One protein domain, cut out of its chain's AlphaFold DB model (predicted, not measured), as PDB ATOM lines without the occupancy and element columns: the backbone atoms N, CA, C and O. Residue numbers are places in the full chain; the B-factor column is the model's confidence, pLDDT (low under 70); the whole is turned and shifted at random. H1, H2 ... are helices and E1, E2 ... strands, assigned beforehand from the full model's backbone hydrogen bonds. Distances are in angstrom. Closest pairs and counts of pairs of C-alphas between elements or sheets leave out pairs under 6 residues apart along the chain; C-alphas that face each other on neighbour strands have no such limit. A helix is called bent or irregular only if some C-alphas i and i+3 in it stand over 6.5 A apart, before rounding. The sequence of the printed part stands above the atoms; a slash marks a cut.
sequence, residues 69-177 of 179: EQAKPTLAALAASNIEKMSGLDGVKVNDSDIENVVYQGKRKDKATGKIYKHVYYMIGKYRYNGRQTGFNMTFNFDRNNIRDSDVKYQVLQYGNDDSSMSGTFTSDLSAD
ATOM      1  N   GLU A  69      69.471  92.674  94.545       79.06
ATOM      2  CA  GLU A  69      70.368  91.581  94.928       79.06
ATOM      3  C   GLU A  69      70.619  90.588  93.791       79.06
ATOM      4  O   GLU A  69      71.762  90.235  93.512       79.06
ATOM      5  N   GLN A  70      69.573  90.179  93.072       82.50
ATOM      6  CA  GLN A  70      69.710  89.278  91.921       82.50
ATOM      7  C   GLN A  70      70.463  89.922  90.748       82.50
ATOM      8  O   GLN A  70      70.997  89.212  89.898       82.50
ATOM      9  N   ALA A  71      70.500  91.255  90.695       84.69
ATOM     10  CA  ALA A  71      71.204  92.032  89.683       84.69
ATOM     11  C   ALA A  71      72.714  92.171  89.958       84.69
ATOM     12  O   ALA A  71      73.463  92.482  89.029       84.69
ATOM     13  N   LYS A  72      73.181  91.937  91.197       86.94
ATOM     14  CA  LYS A  72      74.580  92.170  91.607       86.94
ATOM     15  C   LYS A  72      75.624  91.514  90.695       86.94
ATOM     16  O   LYS A  72      76.493  92.257  90.243       86.94
ATOM     17  N   PRO A  73      75.539  90.211  90.350       86.81
ATOM     18  CA  PRO A  73      76.588  89.562  89.559       86.81
ATOM     19  C   PRO A  73      76.707  90.152  88.153       86.81
ATOM     20  O   PRO A  73      77.796  90.396  87.635       86.81
ATOM     21  N   THR A  74      75.560  90.439  87.534       88.56
ATOM     22  CA  THR A  74      75.505  91.061  86.209       88.56
ATOM     23  C   THR A  74      76.081  92.471  86.253       88.56
ATOM     24  O   THR A  74      76.917  92.825  85.425       88.56
ATOM     25  N   LEU A  75      75.676  93.272  87.237       89.94
ATOM     26  CA  LEU A  75      76.160  94.638  87.378       89.94
ATOM     27  C   LEU A  75      77.654  94.698  87.737       89.94
ATOM     28  O   LEU A  75      78.334  95.586  87.238       89.94
ATOM     29  N   ALA A  76      78.181  93.756  88.525       87.75
ATOM     30  CA  ALA A  76      79.606  93.665  88.848       87.75
ATOM     31  C   ALA A  76      80.454  93.384  87.597       87.75
ATOM     32  O   ALA A  76      81.426  94.094  87.331       87.75
ATOM     33  N   ALA A  77      80.041  92.413  86.774       88.81
ATOM     34  CA  ALA A  77      80.710  92.104  85.510       88.81
ATOM     35  C   ALA A  77      80.679  93.295  84.536       88.81
ATOM     36  O   ALA A  77      81.693  93.640  83.923       88.81
ATOM     37  N   LEU A  78      79.526  93.966  84.425       89.25
ATOM     38  CA  LEU A  78      79.407  95.182  83.625       89.25
ATOM     39  C   LEU A  78      80.280  96.307  84.193       89.25
ATOM     40  O   LEU A  78      80.955  96.988  83.424       89.25
ATOM     41  N   ALA A  79      80.311  96.503  85.511       88.31
ATOM     42  CA  ALA A  79      81.126  97.529  86.149       88.31
ATOM     43  C   ALA A  79      82.613  97.331  85.838       88.31
ATOM     44  O   ALA A  79      83.248  98.284  85.401       88.31
ATOM     45  N   ALA A  80      83.143  96.108  85.954       85.81
ATOM     46  CA  ALA A  80      84.534  95.812  85.607       85.81
ATOM     47  C   ALA A  80      84.868  96.243  84.168       85.81
ATOM     48  O   ALA A  80      85.763  97.062  83.963       85.81
ATOM     49  N   SER A  81      84.076  95.796  83.183       84.75
ATOM     50  CA  SER A  81      84.305  96.144  81.772       84.75
ATOM     51  C   SER A  81      84.173  97.646  81.493       84.75
ATOM     52  O   SER A  81      84.905  98.195  80.668       84.75
ATOM     53  N   ASN A  82      83.229  98.333  82.144       85.69
ATOM     54  CA  ASN A  82      83.068  99.775  81.958       85.69
ATOM     55  C   ASN A  82      84.195 100.559  82.642       85.69
ATOM     56  O   ASN A  82      84.666 101.528  82.060       85.69
ATOM     57  N   ILE A  83      84.686 100.129  83.809       84.12
ATOM     58  CA  ILE A  83      85.836 100.756  84.478       84.12
ATOM     59  C   ILE A  83      87.093 100.631  83.610       84.12
ATOM     60  O   ILE A  83      87.770 101.633  83.401       84.12
ATOM     61  N   GLU A  84      87.376  99.460  83.030       83.75
ATOM     62  CA  GLU A  84      88.500  99.286  82.090       83.75
ATOM     63  C   GLU A  84      88.434 100.291  80.942       83.75
ATOM     64  O   GLU A  84      89.378 101.042  80.694       83.75
ATOM     65  N   LYS A  85      87.270 100.372  80.290       82.19
ATOM     66  CA  LYS A  85      87.048 101.273  79.154       82.19
ATOM     67  C   LYS A  85      87.138 102.747  79.546       82.19
ATOM     68  O   LYS A  85      87.716 103.535  78.806       82.19
ATOM     69  N   MET A  86      86.534 103.131  80.670       78.06
ATOM     70  CA  MET A  86      86.394 104.534  81.077       78.06
ATOM     71  C   MET A  86      87.651 105.079  81.759       78.06
ATOM     72  O   MET A  86      87.940 106.265  81.627       78.06
ATOM     73  N   SER A  87      88.401 104.228  82.460       78.06
ATOM     74  CA  SER A  87      89.647 104.593  83.142       78.06
ATOM     75  C   SER A  87      90.904 104.192  82.361       78.06
ATOM     76  O   SER A  87      92.008 104.485  82.807       78.06
ATOM     77  N   GLY A  88      90.767 103.547  81.196       80.19
ATOM     78  CA  GLY A  88      91.909 103.096  80.392       80.19
ATOM     79  C   GLY A  88      92.764 102.051  81.113       80.19
ATOM     80  O   GLY A  88      93.988 102.069  80.996       80.19
ATOM     81  N   LEU A  89      92.119 101.191  81.903       83.44
ATOM     82  CA  LEU A  89      92.752 100.118  82.671       83.44
ATOM     83  C   LEU A  89      92.558  98.778  81.955       83.44
ATOM     84  O   LEU A  89      91.618  98.623  81.182       83.44
ATOM     85  N   ASP A  90      93.418  97.807  82.256       86.19
ATOM     86  CA  ASP A  90      93.316  96.433  81.752       86.19
ATOM     87  C   ASP A  90      93.459  95.435  82.910       86.19
ATOM     88  O   ASP A  90      94.395  95.525  83.708       86.19
ATOM     89  N   GLY A  91      92.516  94.502  83.043       84.31
ATOM     90  CA  GLY A  91      92.502  93.500  84.107       84.31
ATOM     91  C   GLY A  91      91.831  93.967  85.401       84.31
ATOM     92  O   GLY A  91      92.219  93.531  86.492       84.31
ATOM     93  N   VAL A  92      90.834  94.847  85.304       86.06
ATOM     94  CA  VAL A  92      90.032  95.272  86.459       86.06
ATOM     95  C   VAL A  92      89.155  94.116  86.923       86.06
ATOM     96  O   VAL A  92      88.492  93.446  86.135       86.06
ATOM     97  N   LYS A  93      89.107  93.900  88.238       89.06
ATOM     98  CA  LYS A  93      88.252  92.879  88.851       89.06
ATOM     99  C   LYS A  93      87.256  93.518  89.799       89.06
ATOM    100  O   LYS A  93      87.649  94.249  90.705       89.06
ATOM    101  N   VAL A  94      85.983  93.187  89.630       87.88
ATOM    102  CA  VAL A  94      84.909  93.536  90.563       87.88
ATOM    103  C   VAL A  94      84.250  92.227  90.965       87.88
ATOM    104  O   VAL A  94      83.667  91.561  90.112       87.88
ATOM    105  N   ASN A  95      84.379  91.830  92.232       87.06
ATOM    106  CA  ASN A  95      83.672  90.654  92.732       87.06
ATOM    107  C   ASN A  95      82.349  91.080  93.368       87.06
ATOM    108  O   ASN A  95      82.253  92.163  93.947       87.06
ATOM    109  N   ASP A  96      81.368  90.184  93.365       81.81
ATOM    110  CA  ASP A  96      80.067  90.402  94.009       81.81
ATOM    111  C   ASP A  96      80.204  90.754  95.498       81.81
ATOM    112  O   ASP A  96      79.446  91.566  96.018       81.81
ATOM    113  N   SER A  97      81.211  90.190  96.178       84.88
ATOM    114  CA  SER A  97      81.523  90.475  97.585       84.88
ATOM    115  C   SER A  97      82.039  91.893  97.834       84.88
ATOM    116  O   SER A  97      82.031  92.350  98.972       84.88
ATOM    117  N   ASP A  98      82.534  92.569  96.796       83.38
ATOM    118  CA  ASP A  98      83.031  93.944  96.879       83.38
ATOM    119  C   ASP A  98      81.951  94.971  96.520       83.38
ATOM    120  O   ASP A  98      82.206  96.177  96.558       83.38
ATOM    121  N   ILE A  99      80.756  94.504  96.152       87.75
ATOM    122  CA  ILE A  99      79.590  95.347  95.929       87.75
ATOM    123  C   ILE A  99      78.948  95.650  97.278       87.75
ATOM    124  O   ILE A  99      78.333  94.792  97.910       87.75
ATOM    125  N   GLU A 100      79.071  96.903  97.698       88.06
ATOM    126  CA  GLU A 100      78.572  97.372  98.989       88.06
ATOM    127  C   GLU A 100      77.067  97.617  98.939       88.06
ATOM    128  O   GLU A 100      76.349  97.307  99.889       88.06
ATOM    129  N   ASN A 101      76.570  98.160  97.823       86.38
ATOM    130  CA  ASN A 101      75.155  98.460  97.670       86.38
ATOM    131  C   ASN A 101      74.715  98.443  96.203       86.38
ATOM    132  O   ASN A 101      75.413  98.954  95.326       86.38
ATOM    133  N   VAL A 102      73.513  97.918  95.955       87.75
ATOM    134  CA  VAL A 102      72.795  98.061  94.685       87.75
ATOM    135  C   VAL A 102      71.377  98.503  94.987       87.75
ATOM    136  O   VAL A 102      70.685  97.903  95.804       87.75
ATOM    137  N   VAL A 103      70.923  99.536  94.287       87.31
ATOM    138  CA  VAL A 103      69.573 100.075  94.427       87.31
ATOM    139  C   VAL A 103      68.920 100.125  93.058       87.31
ATOM    140  O   VAL A 103      69.402 100.816  92.157       87.31
ATOM    141  N   TYR A 104      67.793  99.428  92.909       88.81
ATOM    142  CA  TYR A 104      66.904  99.669  91.780       88.81
ATOM    143  C   TYR A 104      66.181 100.995  92.004       88.81
ATOM    144  O   TYR A 104      65.412 101.160  92.949       88.81
ATOM    145  N   GLN A 105      66.467 101.955  91.138       85.62
ATOM    146  CA  GLN A 105      65.946 103.312  91.208       85.62
ATOM    147  C   GLN A 105      64.718 103.531  90.317       85.62
ATOM    148  O   GLN A 105      64.075 104.577  90.419       85.62
ATOM    149  N   GLY A 106      64.386 102.565  89.455       86.94
ATOM    150  CA  GLY A 106      63.238 102.648  88.558       86.94
ATOM    151  C   GLY A 106      63.373 103.758  87.522       86.94
ATOM    152  O   GLY A 106      64.435 103.932  86.916       86.94
ATOM    153  N   LYS A 107      62.280 104.495  87.304       88.94
ATOM    154  CA  LYS A 107      62.228 105.602  86.350       88.94
ATOM    155  C   LYS A 107      62.970 106.819  86.915       88.94
ATOM    156  O   LYS A 107      62.725 107.251  88.045       88.94
ATOM    157  N   ARG A 108      63.872 107.388  86.120       87.88
ATOM    158  CA  ARG A 108      64.602 108.625  86.423       87.88
ATOM    159  C   ARG A 108      64.524 109.587  85.254       87.88
ATOM    160  O   ARG A 108      64.468 109.167  84.101       87.88
ATOM    161  N   LYS A 109      64.576 110.876  85.560       85.12
ATOM    162  CA  LYS A 109      64.620 111.953  84.579       85.12
ATOM    163  C   LYS A 109      65.925 112.716  84.724       85.12
ATOM    164  O   LYS A 109      66.295 113.121  85.824       85.12
ATOM    165  N   ASP A 110      66.608 112.899  83.607       83.50
ATOM    166  CA  ASP A 110      67.751 113.792  83.510       83.50
ATOM    167  C   ASP A 110      67.271 115.242  83.617       83.50
ATOM    168  O   ASP A 110      66.462 115.690  82.798       83.50
ATOM    169  N   LYS A 111      67.752 115.986  84.615       80.12
ATOM    170  CA  LYS A 111      67.312 117.372  84.819       80.12
ATOM    171  C   LYS A 111      67.794 118.331  83.734       80.12
ATOM    172  O   LYS A 111      67.127 119.330  83.485       80.12
ATOM    173  N   ALA A 112      68.935 118.058  83.104       78.75
ATOM    174  CA  ALA A 112      69.532 118.956  82.119       78.75
ATOM    175  C   ALA A 112      68.893 118.798  80.733       78.75
ATOM    176  O   ALA A 112      68.686 119.779  80.023       78.75
ATOM    177  N   THR A 113      68.585 117.562  80.343       82.88
ATOM    178  CA  THR A 113      68.087 117.220  79.000       82.88
ATOM    179  C   THR A 113      66.603 116.871  78.970       82.88
ATOM    180  O   THR A 113      66.011 116.809  77.895       82.88
ATOM    181  N   GLY A 114      65.991 116.597  80.124       82.81
ATOM    182  CA  GLY A 114      64.619 116.100  80.221       82.81
ATOM    183  C   GLY A 114      64.449 114.641  79.781       82.81
ATOM    184  O   GLY A 114      63.322 114.144  79.769       82.81
ATOM    185  N   LYS A 115      65.534 113.939  79.424       86.19
ATOM    186  CA  LYS A 115      65.489 112.542  78.976       86.19
ATOM    187  C   LYS A 115      65.043 111.620  80.112       86.19
ATOM    188  O   LYS A 115      65.518 111.726  81.239       86.19
ATOM    189  N   ILE A 116      64.162 110.678  79.783       87.31
ATOM    190  CA  ILE A 116      63.632 109.686  80.721       87.31
ATOM    191  C   ILE A 116      64.376 108.357  80.561       87.31
ATOM    192  O   ILE A 116      64.483 107.809  79.461       87.31
ATOM    193  N   TYR A 117      64.821 107.815  81.688       87.50
ATOM    194  CA  TYR A 117      65.423 106.499  81.858       87.50
ATOM    195  C   TYR A 117      64.455 105.616  82.641       87.50
ATOM    196  O   TYR A 117      63.848 106.077  83.603       87.50
ATOM    197  N   LYS A 118      64.249 104.369  82.213       87.56
ATOM    198  CA  LYS A 118      63.142 103.529  82.709       87.56
ATOM    199  C   LYS A 118      63.580 102.491  83.736       87.56
ATOM    200  O   LYS A 118      62.808 102.181  84.638       87.56
ATOM    201  N   HIS A 119      64.797 101.970  83.592       89.44
ATOM    202  CA  HIS A 119      65.295 100.842  84.375       89.44
ATOM    203  C   HIS A 119      66.655 101.194  84.960       89.44
ATOM    204  O   HIS A 119      67.689 100.701  84.506       89.44
ATOM    205  N   VAL A 120      66.649 102.118  85.924       88.69
ATOM    206  CA  VAL A 120      67.880 102.653  86.503       88.69
ATOM    207  C   VAL A 120      68.335 101.823  87.694       88.69
ATOM    208  O   VAL A 120      67.564 101.585  88.623       88.69
ATOM    209  N   TYR A 121      69.603 101.425  87.682       90.44
ATOM    210  CA  TYR A 121      70.286 100.792  88.805       90.44
ATOM    211  C   TYR A 121      71.459 101.657  89.230       90.44
ATOM    212  O   TYR A 121      72.263 102.075  88.399       90.44
ATOM    213  N   TYR A 122      71.558 101.895  90.530       88.19
ATOM    214  CA  TYR A 122      72.703 102.543  91.147       88.19
ATOM    215  C   TYR A 122      73.511 101.514  91.925       88.19
ATOM    216  O   TYR A 122      72.938 100.711  92.661       88.19
ATOM    217  N   MET A 123      74.826 101.546  91.758       88.12
ATOM    218  CA  MET A 123      75.765 100.630  92.386       88.12
ATOM    219  C   MET A 123      76.889 101.408  93.063       88.12
ATOM    220  O   MET A 123      77.442 102.340  92.479       88.12
ATOM    221  N   ILE A 124      77.252 100.964  94.264       87.38
ATOM    222  CA  ILE A 124      78.483 101.332  94.962       87.38
ATOM    223  C   ILE A 124      79.255 100.047  95.235       87.38
ATOM    224  O   ILE A 124      78.680  99.044  95.669       87.38
ATOM    225  N   GLY A 125      80.559 100.080  95.007       89.81
ATOM    226  CA  GLY A 125      81.424  98.967  95.345       89.81
ATOM    227  C   GLY A 125      82.889  99.332  95.248       89.81
ATOM    228  O   GLY A 125      83.265 100.500  95.156       89.81
ATOM    229  N   LYS A 126      83.727  98.302  95.252       89.62
ATOM    230  CA  LYS A 126      85.171  98.431  95.091       89.62
ATOM    231  C   LYS A 126      85.656  97.538  93.960       89.62
ATOM    232  O   LYS A 126      85.195  96.411  93.804       89.62
ATOM    233  N   TYR A 127      86.608  98.039  93.184       88.88
ATOM    234  CA  TYR A 127      87.295  97.261  92.161       88.88
ATOM    235  C   TYR A 127      88.754  97.051  92.549       88.88
ATOM    236  O   TYR A 127      89.329  97.834  93.307       88.88
ATOM    237  N   ARG A 128      89.359  95.978  92.038       89.31
ATOM    238  CA  ARG A 128      90.781  95.684  92.195       89.31
ATOM    239  C   ARG A 128      91.518  95.891  90.887       89.31
ATOM    240  O   ARG A 128      91.102  95.375  89.851       89.31
ATOM    241  N   TYR A 129      92.642  96.586  90.968       89.00
ATOM    242  CA  TYR A 129      93.564  96.796  89.860       89.00
ATOM    243  C   TYR A 129      94.993  96.876  90.403       89.00
ATOM    244  O   TYR A 129      95.251  97.585  91.374       89.00
ATOM    245  N   ASN A 130      95.923  96.106  89.826       87.81
ATOM    246  CA  ASN A 130      97.330  96.040  90.259       87.81
ATOM    247  C   ASN A 130      97.524  95.877  91.783       87.81
ATOM    248  O   ASN A 130      98.370  96.526  92.396       87.81
ATOM    249  N   GLY A 131      96.704  95.027  92.409       84.88
ATOM    250  CA  GLY A 131      96.758  94.753  93.851       84.88
ATOM    251  C   GLY A 131      96.196  95.862  94.750       84.88
ATOM    252  O   GLY A 131      96.174  95.690  95.966       84.88
ATOM    253  N   ARG A 132      95.714  96.973  94.182       86.19
ATOM    254  CA  ARG A 132      95.027  98.049  94.908       86.19
ATOM    255  C   ARG A 132      93.522  97.884  94.810       86.19
ATOM    256  O   ARG A 132      93.024  97.336  93.828       86.19
ATOM    257  N   GLN A 133      92.820  98.363  95.830       88.88
ATOM    258  CA  GLN A 133      91.366  98.378  95.882       88.88
ATOM    259  C   GLN A 133      90.886  99.829  95.888       88.88
ATOM    260  O   GLN A 133      91.265 100.589  96.777       88.88
ATOM    261  N   THR A 134      90.059 100.190  94.910       88.69
ATOM    262  CA  THR A 134      89.557 101.556  94.710       88.69
ATOM    263  C   THR A 134      88.032 101.527  94.723       88.69
ATOM    264  O   THR A 134      87.421 100.665  94.081       88.69
ATOM    265  N   GLY A 135      87.402 102.431  95.476       87.00
ATOM    266  CA  GLY A 135      85.948 102.565  95.481       87.00
ATOM    267  C   GLY A 135      85.434 103.170  94.183       87.00
ATOM    268  O   GLY A 135      86.117 103.946  93.508       87.00
ATOM    269  N   PHE A 136      84.223 102.774  93.811       86.56
ATOM    270  CA  PHE A 136      83.517 103.309  92.663       86.56
ATOM    271  C   PHE A 136      82.021 103.424  92.932       86.56
ATOM    272  O   PHE A 136      81.435 102.682  93.722       86.56
ATOM    273  N   ASN A 137      81.393 104.333  92.197       86.94
ATOM    274  CA  ASN A 137      79.956 104.347  91.997       86.94
ATOM    275  C   ASN A 137      79.645 104.324  90.500       86.94
ATOM    276  O   ASN A 137      80.391 104.867  89.681       86.94
ATOM    277  N   MET A 138      78.554 103.657  90.136       85.50
ATOM    278  CA  MET A 138      78.114 103.579  88.750       85.50
ATOM    279  C   MET A 138      76.592 103.514  88.667       85.50
ATOM    280  O   MET A 138      75.943 102.784  89.418       85.50
ATOM    281  N   THR A 139      76.033 104.267  87.725       86.12
ATOM    282  CA  THR A 139      74.602 104.262  87.423       86.12
ATOM    283  C   THR A 139      74.385 103.701  86.029       86.12
ATOM    284  O   THR A 139      74.935 104.211  85.054       86.12
ATOM    285  N   PHE A 140      73.540 102.684  85.929       88.31
ATOM    286  CA  PHE A 140      73.155 102.042  84.679       88.31
ATOM    287  C   PHE A 140      71.694 102.335  84.366       88.31
ATOM    288  O   PHE A 140      70.863 102.359  85.268       88.31
ATOM    289  N   ASN A 141      71.364 102.479  83.086       89.56
ATOM    290  CA  ASN A 141      70.000 102.357  82.591       89.56
ATOM    291  C   ASN A 141      69.918 101.229  81.571       89.56
ATOM    292  O   ASN A 141      70.641 101.247  80.575       89.56
ATOM    293  N   PHE A 142      68.987 100.312  81.787       87.56
ATOM    294  CA  PHE A 142      68.708  99.211  80.875       87.56
ATOM    295  C   PHE A 142      67.494  99.520  79.997       87.56
ATOM    296  O   PHE A 142      66.641 100.340  80.344       87.56
ATOM    297  N   ASP A 143      67.414  98.877  78.836       85.50
ATOM    298  CA  ASP A 143      66.239  98.955  77.963       85.50
ATOM    299  C   ASP A 143      65.093  98.033  78.416       85.50
ATOM    300  O   ASP A 143      63.959  98.205  77.962       85.50
ATOM    301  N   ARG A 144      65.365  97.103  79.346       82.88
ATOM    302  CA  ARG A 144      64.394  96.178  79.948       82.88
ATOM    303  C   ARG A 144      64.598  96.012  81.459       82.88
ATOM    304  O   ARG A 144      65.668  96.279  81.997       82.88
ATOM    305  N   ASN A 145      63.553  95.519  82.130       75.56
ATOM    306  CA  ASN A 145      63.538  95.207  83.566       75.56
ATOM    307  C   ASN A 145      64.381  93.975  83.945       75.56
ATOM    308  O   ASN A 145      64.977  93.957  85.023       75.56
ATOM    309  N   ASN A 146      64.383  92.943  83.094       81.81
ATOM    310  CA  ASN A 146      65.169  91.730  83.299       81.81
ATOM    311  C   ASN A 146      66.552  91.924  82.682       81.81
ATOM    312  O   ASN A 146      66.691  91.841  81.468       81.81
ATOM    313  N   ILE A 147      67.560  92.206  83.506       82.00
ATOM    314  CA  ILE A 147      68.909  92.542  83.020       82.00
ATOM    315  C   ILE A 147      69.798  91.317  82.786       82.00
ATOM    316  O   ILE A 147      70.932  91.453  82.341       82.00
ATOM    317  N   ARG A 148      69.306  90.125  83.139       78.81
ATOM    318  CA  ARG A 148      70.058  88.867  83.042       78.81
ATOM    319  C   ARG A 148      70.014  88.259  81.642       78.81
ATOM    320  O   ARG A 148      70.780  87.337  81.370       78.81
ATOM    321  N   ASP A 149      69.128  88.749  80.780       74.75
ATOM    322  CA  ASP A 149      69.040  88.290  79.398       74.75
ATOM    323  C   ASP A 149      70.240  88.821  78.598       74.75
ATOM    324  O   ASP A 149      70.638  89.980  78.713       74.75
ATOM    325  N   SER A 150      70.832  87.963  77.767       70.00
ATOM    326  CA  SER A 150      72.082  88.262  77.055       70.00
ATOM    327  C   SER A 150      71.955  89.343  75.975       70.00
ATOM    328  O   SER A 150      72.971  89.840  75.495       70.00
ATOM    329  N   ASP A 151      70.734  89.675  75.545       76.75
ATOM    330  CA  ASP A 151      70.448  90.686  74.520       76.75
ATOM    331  C   ASP A 151      70.063  92.057  75.100       76.75
ATOM    332  O   ASP A 151      69.774  92.984  74.336       76.75
ATOM    333  N   VAL A 152      70.048  92.195  76.430       77.69
ATOM    334  CA  VAL A 152      69.660  93.439  77.100       77.69
ATOM    335  C   VAL A 152      70.693  94.513  76.809       77.69
ATOM    336  O   VAL A 152      71.897  94.337  77.008       77.69
ATOM    337  N   LYS A 153      70.206  95.671  76.366       84.75
ATOM    338  CA  LYS A 153      71.058  96.829  76.111       84.75
ATOM    339  C   LYS A 153      71.097  97.703  77.351       84.75
ATOM    340  O   LYS A 153      70.094  97.891  78.040       84.75
ATOM    341  N   TYR A 154      72.259  98.287  77.602       85.50
ATOM    342  CA  TYR A 154      72.449  99.193  78.722       85.50
ATOM    343  C   TYR A 154      73.210 100.448  78.305       85.50
ATOM    344  O   TYR A 154      73.945 100.469  77.318       85.50
ATOM    345  N   GLN A 155      73.023 101.501  79.089       86.25
ATOM    346  CA  GLN A 155      73.769 102.746  79.021       86.25
ATOM    347  C   GLN A 155      74.320 103.055  80.416       86.25
ATOM    348  O   GLN A 155      73.569 103.022  81.391       86.25
ATOM    349  N   VAL A 156      75.607 103.393  80.517       85.00
ATOM    350  CA  VAL A 156      76.166 103.992  81.739       85.00
ATOM    351  C   VAL A 156      75.774 105.467  81.765       85.00
ATOM    352  O   VAL A 156      76.061 106.204  80.822       85.00
ATOM    353  N   LEU A 157      75.075 105.880  82.818       82.81
ATOM    354  CA  LEU A 157      74.614 107.257  83.013       82.81
ATOM    355  C   LEU A 157      75.594 108.082  83.845       82.81
ATOM    356  O   LEU A 157      75.739 109.278  83.610       82.81
ATOM    357  N   GLN A 158      76.250 107.432  84.808       81.81
ATOM    358  CA  GLN A 158      77.204 108.046  85.720       81.81
ATOM    359  C   GLN A 158      78.274 107.038  86.124       81.81
ATOM    360  O   GLN A 158      77.976 105.861  86.319       81.81
ATOM    361  N   TYR A 159      79.501 107.525  86.273       81.56
ATOM    362  CA  TYR A 159      80.631 106.797  86.834       81.56
ATOM    363  C   TYR A 159      81.458 107.747  87.705       81.56
ATOM    364  O   TYR A 159      81.670 108.897  87.328       81.56
ATOM    365  N   GLY A 160      81.921 107.270  88.854       78.88
ATOM    366  CA  GLY A 160      82.877 107.965  89.709       78.88
ATOM    367  C   GLY A 160      83.752 106.966  90.455       78.88
ATOM    368  O   GLY A 160      83.334 105.833  90.692       78.88
ATOM    369  N   ASN A 161      84.964 107.377  90.817       79.81
ATOM    370  CA  ASN A 161      85.912 106.571  91.581       79.81
ATOM    371  C   ASN A 161      86.665 107.420  92.619       79.81
ATOM    372  O   ASN A 161      86.739 108.643  92.492       79.81
ATOM    373  N   ASP A 162      87.193 106.758  93.652       69.81
ATOM    374  CA  ASP A 162      87.897 107.415  94.767       69.81
ATOM    375  C   ASP A 162      89.273 107.971  94.357       69.81
ATOM    376  O   ASP A 162      89.743 108.960  94.918       69.81
ATOM    377  N   ASP A 163      89.912 107.370  93.345       62.91
ATOM    378  CA  ASP A 163      91.145 107.872  92.726       62.91
ATOM    379  C   ASP A 163      90.808 109.035  91.778       62.91
ATOM    380  O   ASP A 163      90.845 108.931  90.549       62.91
ATOM    381  N   SER A 164      90.460 110.177  92.367       52.31
ATOM    382  CA  SER A 164      89.918 111.368  91.704       52.31
ATOM    383  C   SER A 164      90.850 112.066  90.689       52.31
ATOM    384  O   SER A 164      90.575 113.193  90.282       52.31
ATOM    385  N   SER A 165      91.934 111.429  90.235       43.28
ATOM    386  CA  SER A 165      92.705 111.842  89.052       43.28
ATOM    387  C   SER A 165      92.153 111.264  87.735       43.28
ATOM    388  O   SER A 165      92.472 111.787  86.670       43.28
ATOM    389  N   MET A 166      91.278 110.249  87.794       39.94
ATOM    390  CA  MET A 166      90.557 109.667  86.646       39.94
ATOM    391  C   MET A 166      89.030 109.694  86.829       39.94
ATOM    392  O   MET A 166      88.303 108.836  86.327       39.94
ATOM    393  N   SER A 167      88.533 110.708  87.540       37.97
ATOM    394  CA  SER A 167      87.105 110.975  87.708       37.97
ATOM    395  C   SER A 167      86.504 111.521  86.407       37.97
ATOM    396  O   SER A 167      86.305 112.724  86.234       37.97
ATOM    397  N   GLY A 168      86.191 110.627  85.472       39.62
ATOM    398  CA  GLY A 168      85.240 110.905  84.403       39.62
ATOM    399  C   GLY A 168      83.824 110.899  84.968       39.62
ATOM    400  O   GLY A 168      83.077 109.955  84.725       39.62
ATOM    401  N   THR A 169      83.461 111.918  85.751       41.06
ATOM    402  CA  THR A 169      82.090 112.057  86.245       41.06
ATOM    403  C   THR A 169      81.190 112.405  85.069       41.06
ATOM    404  O   THR A 169      81.105 113.555  84.640       41.06
ATOM    405  N   PHE A 170      80.491 111.411  84.528       46.19
ATOM    406  CA  PHE A 170      79.277 111.678  83.765       46.19
ATOM    407  C   PHE A 170      78.204 112.075  84.776       46.19
ATOM    408  O   PHE A 170      77.415 111.253  85.228       46.19
ATOM    409  N   THR A 171      78.228 113.327  85.223       47.09
ATOM    410  CA  THR A 171      77.208 113.828  86.142       47.09
ATOM    411  C   THR A 171      75.958 114.137  85.331       47.09
ATOM    412  O   THR A 171      75.734 115.271  84.913       47.09
ATOM    413  N   SER A 172      75.147 113.117  85.065       54.31
ATOM    414  CA  SER A 172      73.729 113.352  84.816       54.31
ATOM    415  C   SER A 172      73.064 113.523  86.183       54.31
ATOM    416  O   SER A 172      73.078 112.613  87.009       54.31
ATOM    417  N   ASP A 173      72.555 114.724  86.475       66.25
ATOM    418  CA  ASP A 173      71.716 114.942  87.658       66.25
ATOM    419  C   ASP A 173      70.372 114.252  87.395       66.25
ATOM    420  O   ASP A 173      69.518 114.757  86.658       66.25
ATOM    421  N   LEU A 174      70.246 113.031  87.916       74.00
ATOM    422  CA  LEU A 174      69.080 112.174  87.755       74.00
ATOM    423  C   LEU A 174      68.136 112.377  88.941       74.00
ATOM    424  O   LEU A 174      68.419 111.935  90.055       74.00
ATOM    425  N   SER A 175      66.975 112.986  88.704       79.94
ATOM    426  CA  SER A 175      65.890 113.023  89.691       79.94
ATOM    427  C   SER A 175      64.917 111.868  89.507       79.94
ATOM    428  O   SER A 175      64.726 111.356  88.400       79.94
ATOM    429  N   ALA A 176      64.260 111.485  90.604       80.38
ATOM    430  CA  ALA A 176      63.034 110.703  90.527       80.38
ATOM    431  C   ALA A 176      62.034 111.419  89.617       80.38
ATOM    432  O   ALA A 176      61.860 112.632  89.723       80.38
ATOM    433  N   ASP A 177      61.422 110.671  88.709       77.50
ATOM    434  CA  ASP A 177      60.326 111.196  87.910       77.50
ATOM    435  C   ASP A 177      59.041 111.101  88.742       77.50
ATOM    436  O   ASP A 177      58.658 110.001  89.139       77.50
TER     437      ASP A 177
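AT A GLANCE: This is residues 69 to 177 of the 179 residues of an uncharacterized protein of Weissella confusa (UniProt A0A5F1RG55). A twisted sheet curls round one helix, H1, which packs on one face of it; four longer strands, E1 to E4, make most of the sheet, and the short E5 is added at one edge. A long loop, residues 162 to 173, leads from edge strand E4 to the other edge strand, E5. The printed part has 109 residues with one named helix and five named strands, along the chain H1 E1 E2 E3 E4 E5; the sheet's order is E4 E3 E2 E1 E5, all antiparallel. The class is mixed, in two layers, and the whole is compact, with a radius of gyration of the C-alphas of 13.5 A and spans of 40 by 30 by 22 A.

HOW THE PARTS SIT: E1, residues 99 to 110, E2, 116 to 129, E3, 132 to 142, and E4, 154 to 161, form a meander, each strand the antiparallel neighbour of the one before. N 103 and O 122 are 2.8 A apart between E1 and E2, N 136 and O 125 2.8 A between E3 and E2, and N 157 and O 139 2.8 A between E4 and E3. E5, residues 174 to 176, is the neighbour of E1, with N 109 and O 175 at 2.9 A. E1 bends by 86 degrees at residue 107. H1, residues 69 to 87, is on the sheet; its closest C-alphas to E1 are those of Lys 72 and Val 102, 6.9 A. H1 and E4 are near each other, with 13 pairs of C-alphas within 10 A. In H1, 13 of 15 O i to N i+4 pairs are within hydrogen-bond range.

IN THESE COORDINATES: H1 begins at C-alpha 69, (70.368, 91.581, 94.928), and is 26.1 A long; it is irregular, with C-alphas 70 and 73 7.3 A apart. E1 measures 25.2 A, E2 33.8 A, E3 29.8 A, E4 20.0 A and E5 6.8 A. E5 ends at C-alpha 176, (63.034, 110.703, 90.527).

THE WHOLE: The two C-alphas farthest apart, of Gly 114 and Gly 131, are 40.9 A apart. The printed part has no cut. The links H1 to E1, E3 to E4 and E4 to E5 are long. Residues 162 to 173 have pLDDT under 70.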